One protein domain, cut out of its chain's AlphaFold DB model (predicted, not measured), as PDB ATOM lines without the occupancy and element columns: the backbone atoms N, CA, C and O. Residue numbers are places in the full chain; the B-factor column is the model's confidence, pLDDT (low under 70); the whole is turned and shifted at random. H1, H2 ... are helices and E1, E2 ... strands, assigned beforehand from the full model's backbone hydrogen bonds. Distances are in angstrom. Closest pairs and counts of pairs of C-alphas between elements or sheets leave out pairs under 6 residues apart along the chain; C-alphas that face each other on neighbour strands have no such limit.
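This is residues 2 to 70 of the 70 residues of an uncharacterized protein of Streptomyces sp. Cmuel-A718b (UniProt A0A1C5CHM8). A small two-stranded parallel sheet, E1 and E2, makes one side of a compact domain; H2 and H3 pack side by side on one face of it, H3 mainly by E2 and H2 nearer to E1, and the other face is bare. H1 crosses H2 and H3 on their side away from the sheet. The printed part has 69 residues with three named helices and two named strands, in the order H1, H2, E1, H3, E2, and its class is mixed, helices and strands. It is compact, with a radius of gyration of the C-alphas of 10.8 A, and it spans 28 by 26 by 18 A, a rounded outline.

E1 is residues 40 to 44 and runs 13.2 A from its first to its last C-alpha, beginning at C-alpha 40 at (1.848, -27.303, -27.402). E2 is residues 65 to 69, 13.3 A long, ending at C-alpha 69 at (-2.399, -25.284, -40.411). H3 is residues 50 to 58, 12.2 A long, and H2 is residues 24 to 33, 14.2 A long. H1, residues 2 to 15, is the longest helix at 20.2 A, beginning at C-alpha 2 at (18.294, -36.467, -25.059).

E1 and E2 are parallel neighbours, with 30 degrees between their directions. The C-alphas of 43 and 68 face each other at 4.7 A. N 42 and O 66 are within hydrogen-bond range at 2.8 A, and so are N 68 and O 42 at 2.9 A. E1, H3 and E2 form a strand-helix-strand unit, two parallel neighbour strands with a helix between them in the chain, and its crossover is right-handed. The closest C-alphas of H3 and E2 are those of Ser 58 and Val 65, 5.2 A apart. The closest of H2 and E1 are those of Ala 33 and Met 40, 6.0 A apart. H2 and H3 touch, closest at the C-alphas of Val 30 and Cys 54, 6.2 A, at a steep tilt of 41 degrees, the same way. H1 touches H2, closest at the C-alphas of Leu 9 and Ala 31, 5.3 A, at a steep tilt of 62 degrees, opposite ways. H1 touches H3, closest at the C-alphas of Thr 12 and Ala 56, 5.6 A, also at a steep tilt of 62 degrees, opposite ways. H1 is apart from E1 and from E2. In H1, H2 and H3 every O i to N i+4 pair is within hydrogen-bond range.

The two C-alphas farthest apart, those of Val 3 and Val 70, are 30.6 A apart. The printed part has no cut and no long link; the link from E1 to H3 is tight. The mean pLDDT of the printed part is 77.6, and residues 2 to 23 are under 70.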
ATOM      1  N   LEU A   2      18.381 -35.903 -23.695       46.66
ATOM      2  CA  LEU A   2      18.294 -36.467 -25.059       46.66
ATOM      3  C   LEU A   2      17.680 -37.880 -25.148       46.66
ATOM      4  O   LEU A   2      16.968 -38.157 -26.103       46.66
ATOM      5  N   VAL A   3      17.894 -38.754 -24.156       53.34
ATOM      6  CA  VAL A   3      17.403 -40.149 -24.204       53.34
ATOM      7  C   VAL A   3      15.868 -40.227 -24.238       53.34
ATOM      8  O   VAL A   3      15.319 -41.010 -25.004       53.34
ATOM      9  N   GLY A   4      15.167 -39.366 -23.492       56.81
ATOM     10  CA  GLY A   4      13.697 -39.371 -23.453       56.81
ATOM     11  C   GLY A   4      13.048 -38.872 -24.747       56.81
ATOM     12  O   GLY A   4      12.027 -39.412 -25.168       56.81
ATOM     13  N   ALA A   5      13.663 -37.886 -25.408       55.44
ATOM     14  CA  ALA A   5      13.197 -37.380 -26.698       55.44
ATOM     15  C   ALA A   5      13.403 -38.409 -27.821       55.44
ATOM     16  O   ALA A   5      12.523 -38.579 -28.655       55.44
ATOM     17  N   GLN A   6      14.526 -39.138 -27.806       55.72
ATOM     18  CA  GLN A   6      14.820 -40.204 -28.774       55.72
ATOM     19  C   GLN A   6      13.863 -41.399 -28.615       55.72
ATOM     20  O   GLN A   6      13.354 -41.911 -29.606       55.72
ATOM     21  N   GLN A   7      13.554 -41.797 -27.374       59.00
ATOM     22  CA  GLN A   7      12.570 -42.852 -27.099       59.00
ATOM     23  C   GLN A   7      11.149 -42.443 -27.511       59.00
ATOM     24  O   GLN A   7      10.431 -43.250 -28.092       59.00
ATOM     25  N   ARG A   8      10.746 -41.188 -27.259       63.19
ATOM     26  CA  ARG A   8       9.443 -40.666 -27.709       63.19
ATOM     27  C   ARG A   8       9.347 -40.529 -29.221       63.19
ATOM     28  O   ARG A   8       8.297 -40.830 -29.773       63.19
ATOM     29  N   LEU A   9      10.431 -40.108 -29.868       64.19
ATOM     30  CA  LEU A   9      10.503 -40.015 -31.320       64.19
ATOM     31  C   LEU A   9      10.224 -41.375 -31.961       64.19
ATOM     32  O   LEU A   9       9.339 -41.453 -32.808       64.19
ATOM     33  N   LEU A  10      10.906 -42.428 -31.491       61.59
ATOM     34  CA  LEU A  10      10.707 -43.793 -31.984       61.59
ATOM     35  C   LEU A  10       9.232 -44.212 -31.895       61.59
ATOM     36  O   LEU A  10       8.651 -44.584 -32.912       61.59
ATOM     37  N   ILE A  11       8.615 -44.021 -30.721       62.94
ATOM     38  CA  ILE A  11       7.203 -44.349 -30.472       62.94
ATOM     39  C   ILE A  11       6.285 -43.608 -31.450       62.94
ATOM     40  O   ILE A  11       5.387 -44.219 -32.018       62.94
ATOM     41  N   THR A  12       6.506 -42.309 -31.685       62.66
ATOM     42  CA  THR A  12       5.638 -41.537 -32.589       62.66
ATOM     43  C   THR A  12       5.733 -41.975 -34.046       62.66
ATOM     44  O   THR A  12       4.728 -41.921 -34.744       62.66
ATOM     45  N   THR A  13       6.900 -42.412 -34.523       63.97
ATOM     46  CA  THR A  13       7.051 -42.915 -35.901       63.97
ATOM     47  C   THR A  13       6.392 -44.277 -36.097       63.97
ATOM     48  O   THR A  13       5.721 -44.476 -37.108       63.97
ATOM     49  N   GLU A  14       6.544 -45.184 -35.127       64.62
ATOM     50  CA  GLU A  14       5.926 -46.515 -35.168       64.62
ATOM     51  C   GLU A  14       4.396 -46.426 -35.036       64.62
ATOM     52  O   GLU A  14       3.674 -47.020 -35.835       64.62
ATOM     53  N   ASP A  15       3.891 -45.625 -34.091       60.81
ATOM     54  CA  ASP A  15       2.450 -45.421 -33.865       60.81
ATOM     55  C   ASP A  15       1.771 -44.678 -35.029       60.81
ATOM     56  O   ASP A  15       0.650 -45.000 -35.421       60.81
ATOM     57  N   ALA A  16       2.472 -43.724 -35.655       59.59
ATOM     58  CA  ALA A  16       1.949 -43.000 -36.811       59.59
ATOM     59  C   ALA A  16       1.985 -43.811 -38.123       59.59
ATOM     60  O   ALA A  16       1.502 -43.312 -39.145       59.59
ATOM     61  N   GLY A  17       2.545 -45.030 -38.115       58.75
ATOM     62  CA  GLY A  17       2.664 -45.879 -39.304       58.75
ATOM     63  C   GLY A  17       3.496 -45.240 -40.418       58.75
ATOM     64  O   GLY A  17       3.218 -45.457 -41.598       58.75
ATOM     65  N   LEU A  18       4.463 -44.390 -40.055       60.50
ATOM     66  CA  LEU A  18       5.338 -43.712 -41.007       60.50
ATOM     67  C   LEU A  18       6.563 -44.595 -41.260       60.50
ATOM     68  O   LEU A  18       7.590 -44.476 -40.594       60.50
ATOM     69  N   ASP A  19       6.425 -45.510 -42.214       56.88
ATOM     70  CA  ASP A  19       7.511 -46.373 -42.673       56.88
ATOM     71  C   ASP A  19       8.460 -45.582 -43.588       56.88
ATOM     72  O   ASP A  19       8.045 -45.080 -44.628       56.88
ATOM     73  N   GLY A  20       9.732 -45.480 -43.186       53.12
ATOM     74  CA  GLY A  20      10.847 -45.000 -44.011       53.12
ATOM     75  C   GLY A  20      10.811 -43.525 -44.430       53.12
ATOM     76  O   GLY A  20       9.987 -43.135 -45.228       53.12
ATOM     77  N   HIS A  21      11.801 -42.730 -43.997       53.97
ATOM     78  CA  HIS A  21      12.216 -41.409 -44.532       53.97
ATOM     79  C   HIS A  21      11.170 -40.285 -44.691       53.97
ATOM     80  O   HIS A  21      11.588 -39.136 -44.832       53.97
ATOM     81  N   GLU A  22       9.866 -40.562 -44.624       58.03
ATOM     82  CA  GLU A  22       8.763 -39.617 -44.785       58.03
ATOM     83  C   GLU A  22       8.774 -38.653 -43.587       58.03
ATOM     84  O   GLU A  22       8.115 -38.802 -42.561       58.03
ATOM     85  N   ASN A  23       9.650 -37.669 -43.747       69.06
ATOM     86  CA  ASN A  23       9.902 -36.482 -42.961       69.06
ATOM     87  C   ASN A  23      10.316 -36.700 -41.490       69.06
ATOM     88  O   ASN A  23       9.652 -36.249 -40.559       69.06
ATOM     89  N   VAL A  24      11.504 -37.280 -41.272       76.56
ATOM     90  CA  VAL A  24      12.189 -37.342 -39.955       76.56
ATOM     91  C   VAL A  24      12.185 -35.991 -39.223       76.56
ATOM     92  O   VAL A  24      12.071 -35.940 -37.999       76.56
ATOM     93  N   VAL A  25      12.268 -34.881 -39.964       82.12
ATOM     94  CA  VAL A  25      12.196 -33.524 -39.404       82.12
ATOM     95  C   VAL A  25      10.830 -33.255 -38.770       82.12
ATOM     96  O   VAL A  25      10.776 -32.733 -37.660       82.12
ATOM     97  N   ALA A  26       9.734 -33.647 -39.422       82.56
ATOM     98  CA  ALA A  26       8.387 -33.522 -38.871       82.56
ATOM     99  C   ALA A  26       8.244 -34.315 -37.565       82.56
ATOM    100  O   ALA A  26       7.775 -33.772 -36.563       82.56
ATOM    101  N   ALA A  27       8.714 -35.563 -37.555       81.56
ATOM    102  CA  ALA A  27       8.700 -36.399 -36.360       81.56
ATOM    103  C   ALA A  27       9.533 -35.776 -35.225       81.56
ATOM    104  O   ALA A  27       9.064 -35.688 -34.093       81.56
ATOM    105  N   LEU A  28      10.730 -35.253 -35.524       83.81
ATOM    106  CA  LEU A  28      11.590 -34.595 -34.537       83.81
ATOM    107  C   LEU A  28      10.961 -33.318 -33.966       83.81
ATOM    108  O   LEU A  28      11.020 -33.091 -32.756       83.81
ATOM    109  N   VAL A  29      10.348 -32.489 -34.813       87.00
ATOM    110  CA  VAL A  29       9.640 -31.273 -34.385       87.00
ATOM    111  C   VAL A  29       8.485 -31.635 -33.452       87.00
ATOM    112  O   VAL A  29       8.369 -31.061 -32.369       87.00
ATOM    113  N   VAL A  30       7.670 -32.622 -33.829       87.56
ATOM    114  CA  VAL A  30       6.534 -33.068 -33.018       87.56
ATOM    115  C   VAL A  30       6.999 -33.710 -31.707       87.56
ATOM    116  O   VAL A  30       6.454 -33.394 -30.652       87.56
ATOM    117  N   ALA A  31       8.045 -34.537 -31.725       85.31
ATOM    118  CA  ALA A  31       8.621 -35.124 -30.517       85.31
ATOM    119  C   ALA A  31       9.189 -34.052 -29.573       85.31
ATOM    120  O   ALA A  31       9.023 -34.142 -28.358       85.31
ATOM    121  N   THR A  32       9.802 -33.001 -30.123       86.06
ATOM    122  CA  THR A  32      10.291 -31.855 -29.341       86.06
ATOM    123  C   THR A  32       9.132 -31.105 -28.689       86.06
ATOM    124  O   THR A  32       9.178 -30.833 -27.489       86.06
ATOM    125  N   ALA A  33       8.059 -30.839 -29.438       87.31
ATOM    126  CA  ALA A  33       6.828 -30.261 -28.895       87.31
ATOM    127  C   ALA A  33       6.229 -31.151 -27.793       87.31
ATOM    128  O   ALA A  33       5.811 -30.666 -26.744       87.31
ATOM    129  N   ALA A  34       6.281 -32.469 -27.981       87.44
ATOM    130  CA  ALA A  34       5.873 -33.451 -26.994       87.44
ATOM    131  C   ALA A  34       6.830 -33.564 -25.800       87.44
ATOM    132  O   ALA A  34       6.494 -34.259 -24.850       87.44
ATOM    133  N   CYS A  35       8.002 -32.939 -25.788       84.56
ATOM    134  CA  CYS A  35       8.862 -32.879 -24.603       84.56
ATOM    135  C   CYS A  35       8.642 -31.609 -23.777       84.56
ATOM    136  O   CYS A  35       9.094 -31.563 -22.636       84.56
ATOM    137  N   ALA A  36       7.946 -30.609 -24.320       84.19
ATOM    138  CA  ALA A  36       7.580 -29.416 -23.573       84.19
ATOM    139  C   ALA A  36       6.484 -29.725 -22.539       84.19
ATOM    140  O   ALA A  36       5.597 -30.558 -22.775       84.19
ATOM    141  N   ASP A  37       6.537 -29.041 -21.400       81.44
ATOM    142  CA  ASP A  37       5.473 -29.060 -20.403       81.44
ATOM    143  C   ASP A  37       4.280 -28.214 -20.868       81.44
ATOM    144  O   ASP A  37       4.441 -27.107 -21.380       81.44
ATOM    145  N   GLY A  38       3.070 -28.734 -20.660       84.50
ATOM    146  CA  GLY A  38       1.829 -28.038 -20.996       84.50
ATOM    147  C   GLY A  38       1.378 -28.178 -22.459       84.50
ATOM    148  O   GLY A  38       1.905 -29.002 -23.212       84.50
ATOM    149  N   PRO A  39       0.329 -27.435 -22.858       87.19
ATOM    150  CA  PRO A  39      -0.245 -27.516 -24.200       87.19
ATOM    151  C   PRO A  39       0.721 -26.962 -25.247       87.19
ATOM    152  O   PRO A  39       1.230 -25.853 -25.089       87.19
ATOM    153  N   MET A  40       0.925 -27.701 -26.338       92.94
ATOM    154  CA  MET A  40       1.848 -27.303 -27.402       92.94
ATOM    155  C   MET A  40       1.165 -27.327 -28.769       92.94
ATOM    156  O   MET A  40       0.276 -28.143 -29.011       92.94
ATOM    157  N   LYS A  41       1.591 -26.438 -29.673       91.94
ATOM    158  CA  LYS A  41       1.069 -26.346 -31.043       91.94
ATOM    159  C   LYS A  41       2.192 -26.469 -32.064       91.94
ATOM    160  O   LYS A  41       3.197 -25.770 -31.963       91.94
ATOM    161  N   VAL A  42       2.000 -27.329 -33.058       89.31
ATOM    162  CA  VAL A  42       2.902 -27.509 -34.198       89.31
ATOM    163  C   VAL A  42       2.267 -26.846 -35.413       89.31
ATOM    164  O   VAL A  42       1.247 -27.307 -35.918       89.31
ATOM    165  N   ALA A  43       2.861 -25.746 -35.869       91.62
ATOM    166  CA  ALA A  43       2.429 -25.051 -37.075       91.62
ATOM    167  C   ALA A  43       3.056 -25.703 -38.316       91.62
ATOM    168  O   ALA A  43       4.280 -25.808 -38.398       91.62
ATOM    169  N   SER A  44       2.241 -26.145 -39.276       88.44
ATOM    170  CA  SER A  44       2.740 -26.678 -40.550       88.44
ATOM    171  C   SER A  44       1.717 -26.554 -41.678       88.44
ATOM    172  O   SER A  44       0.521 -26.743 -41.457       88.44
ATOM    173  N   THR A  45       2.194 -26.312 -42.900       89.44
ATOM    174  CA  THR A  45       1.400 -26.381 -44.140       89.44
ATOM    175  C   THR A  45       1.075 -27.831 -44.531       89.44
ATOM    176  O   THR A  45       0.106 -28.089 -45.258       89.44
ATOM    177  N   ASP A  46       1.857 -28.796 -44.035       82.56
ATOM    178  CA  ASP A  46       1.682 -30.215 -44.325       82.56
ATOM    179  C   ASP A  46       0.539 -30.808 -43.493       82.56
ATOM    180  O   ASP A  46       0.662 -31.036 -42.293       82.56
ATOM    181  N   GLY A  47      -0.591 -31.055 -44.155       81.06
ATOM    182  CA  GLY A  47      -1.772 -31.671 -43.553       81.06
ATOM    183  C   GLY A  47      -1.849 -33.183 -43.733       81.06
ATOM    184  O   GLY A  47      -2.872 -33.765 -43.385       81.06
ATOM    185  N   SER A  48      -0.823 -33.815 -44.305       81.12
ATOM    186  CA  SER A  48      -0.839 -35.253 -44.581       81.12
ATOM    187  C   SER A  48      -0.316 -36.072 -43.395       81.12
ATOM    188  O   SER A  48      -1.019 -36.962 -42.902       81.12
ATOM    189  N   HIS A  49       0.870 -35.732 -42.882       80.88
ATOM    190  CA  HIS A  49       1.564 -36.527 -41.858       80.88
ATOM    191  C   HIS A  49       1.634 -35.843 -40.483       80.88
ATOM    192  O   HIS A  49       1.474 -36.508 -39.459       80.88
ATOM    193  N   ILE A  50       1.780 -34.512 -40.433       87.06
ATOM    194  CA  ILE A  50       1.854 -33.741 -39.173       87.06
ATOM    195  C   ILE A  50       0.651 -33.961 -38.240       87.06
ATOM    196  O   ILE A  50       0.879 -34.120 -37.038       87.06
ATOM    197  N   PRO A  51      -0.612 -34.017 -38.716       89.00
ATOM    198  CA  PRO A  51      -1.752 -34.208 -37.818       89.00
ATOM    199  C   PRO A  51      -1.715 -35.576 -37.125       89.00
ATOM    200  O   PRO A  51      -2.032 -35.676 -35.942       89.00
ATOM    201  N   LYS A  52      -1.278 -36.619 -37.845       86.56
ATOM    202  CA  LYS A  52      -1.138 -37.985 -37.315       86.56
ATOM    203  C   LYS A  52      -0.031 -38.058 -36.269       86.56
ATOM    204  O   LYS A  52      -0.243 -38.607 -35.195       86.56
ATOM    205  N   LEU A  53       1.108 -37.425 -36.544       85.00
ATOM    206  CA  LEU A  53       2.208 -37.312 -35.587       85.00
ATOM    207  C   LEU A  53       1.783 -36.569 -34.314       85.00
ATOM    208  O   LEU A  53       2.085 -37.019 -33.213       85.00
ATOM    209  N   CYS A  54       1.070 -35.445 -34.443       89.00
ATOM    210  CA  CYS A  54       0.567 -34.688 -33.292       89.00
ATOM    211  C   CYS A  54      -0.432 -35.509 -32.463       89.00
ATOM    212  O   CYS A  54      -0.408 -35.456 -31.232       89.00
ATOM    213  N   HIS A  55      -1.274 -36.303 -33.131       87.06
ATOM    214  CA  HIS A  55      -2.177 -37.235 -32.465       87.06
ATOM    215  C   HIS A  55      -1.403 -38.286 -31.660       87.06
ATOM    216  O   HIS A  55      -1.592 -38.355 -30.448       87.06
ATOM    217  N   ALA A  56      -0.476 -39.009 -32.294       85.56
ATOM    218  CA  ALA A  56       0.382 -40.001 -31.640       85.56
ATOM    219  C   ALA A  56       1.146 -39.401 -30.445       85.56
ATOM    220  O   ALA A  56       1.167 -39.951 -29.347       85.56
ATOM    221  N   ALA A  57       1.706 -38.203 -30.620       86.06
ATOM    222  CA  ALA A  57       2.422 -37.477 -29.574       86.06
ATOM    223  C   ALA A  57       1.541 -37.018 -28.400       86.06
ATOM    224  O   ALA A  57       2.054 -36.773 -27.305       86.06
ATOM    225  N   SER A  58       0.234 -36.874 -28.623       87.31
ATOM    226  CA  SER A  58      -0.738 -36.510 -27.590       87.31
ATOM    227  C   SER A  58      -1.188 -37.707 -26.757       87.31
ATOM    228  O   SER A  58      -1.606 -37.521 -25.611       87.31
ATOM    229  N   VAL A  59      -1.094 -38.928 -27.293       84.88
ATOM    230  CA  VAL A  59      -1.458 -40.153 -26.572       84.88
ATOM    231  C   VAL A  59      -0.623 -40.262 -25.292       84.88
ATOM    232  O   VAL A  59       0.604 -40.182 -25.300       84.88
ATOM    233  N   GLY A  60      -1.296 -40.403 -24.147       77.38
ATOM    234  CA  GLY A  60      -0.646 -40.539 -22.840       77.38
ATOM    235  C   GLY A  60      -0.073 -39.243 -22.245       77.38
ATOM    236  O   GLY A  60       0.545 -39.296 -21.180       77.38
ATOM    237  N   ARG A  61      -0.273 -38.074 -22.873       82.69
ATOM    238  CA  ARG A  61       0.019 -36.772 -22.249       82.69
ATOM    239  C   ARG A  61      -1.218 -36.214 -21.546       82.69
ATOM    240  O   ARG A  61      -2.330 -36.298 -22.049       82.69
ATOM    241  N   ASN A  62      -0.993 -35.535 -20.422       84.81
ATOM    242  CA  ASN A  62      -2.040 -34.775 -19.729       84.81
ATOM    243  C   ASN A  62      -2.387 -33.451 -20.444       84.81
ATOM    244  O   ASN A  62      -3.376 -32.803 -20.121       84.81
ATOM    245  N   SER A  63      -1.543 -33.024 -21.386       85.94
ATOM    246  CA  SER A  63      -1.721 -31.822 -22.202       85.94
ATOM    247  C   SER A  63      -1.413 -32.135 -23.673       85.94
ATOM    248  O   SER A  63      -0.366 -32.733 -23.952       85.94
ATOM    249  N   PRO A  64      -2.305 -31.774 -24.612       86.69
ATOM    250  CA  PRO A  64      -2.201 -32.217 -25.997       86.69
ATOM    251  C   PRO A  64      -1.096 -31.487 -26.769       86.69
ATOM    252  O   PRO A  64      -0.696 -30.368 -26.430       86.69
ATOM    253  N   VAL A  65      -0.640 -32.141 -27.833       90.56
ATOM    254  CA  VAL A  65       0.143 -31.555 -28.920       90.56
ATOM    255  C   VAL A  65      -0.795 -31.411 -30.115       90.56
ATOM    256  O   VAL A  65      -1.216 -32.399 -30.708       90.56
ATOM    257  N   GLU A  66      -1.158 -30.181 -30.459       92.31
ATOM    258  CA  GLU A  66      -2.114 -29.902 -31.531       92.31
ATOM    259  C   GLU A  66      -1.404 -29.447 -32.806       92.31
ATOM    260  O   GLU A  66      -0.408 -28.724 -32.761       92.31
ATOM    261  N   TRP A  67      -1.951 -29.814 -33.961       93.44
ATOM    262  CA  TRP A  67      -1.505 -29.260 -35.234       93.44
ATOM    263  C   TRP A  67      -2.303 -28.005 -35.584       93.44
ATOM    264  O   TRP A  67      -3.529 -27.977 -35.472       93.44
ATOM    265  N   VAL A  68      -1.603 -26.978 -36.059       93.25
ATOM    266  CA  VAL A  68      -2.194 -25.777 -36.647       93.25
ATOM    267  C   VAL A  68      -1.736 -25.670 -38.093       93.25
ATOM    268  O   VAL A  68      -0.538 -25.654 -38.380       93.25
ATOM    269  N   ARG A  69      -2.697 -25.571 -39.011       90.75
ATOM    270  CA  ARG A  69      -2.399 -25.284 -40.411       90.75
ATOM    271  C   ARG A  69      -1.993 -23.819 -40.557       90.75
ATOM    272  O   ARG A  69      -2.717 -22.941 -40.089       90.75
ATOM    273  N   VAL A  70      -0.858 -23.587 -41.205       87.00
ATOM    274  CA  VAL A  70      -0.365 -22.261 -41.615       87.00
ATOM    275  C   VAL A  70      -0.193 -22.199 -43.120       87.00
ATOM    276  O   VAL A  70      -0.142 -23.290 -43.735       87.00
TER     277      VAL A  70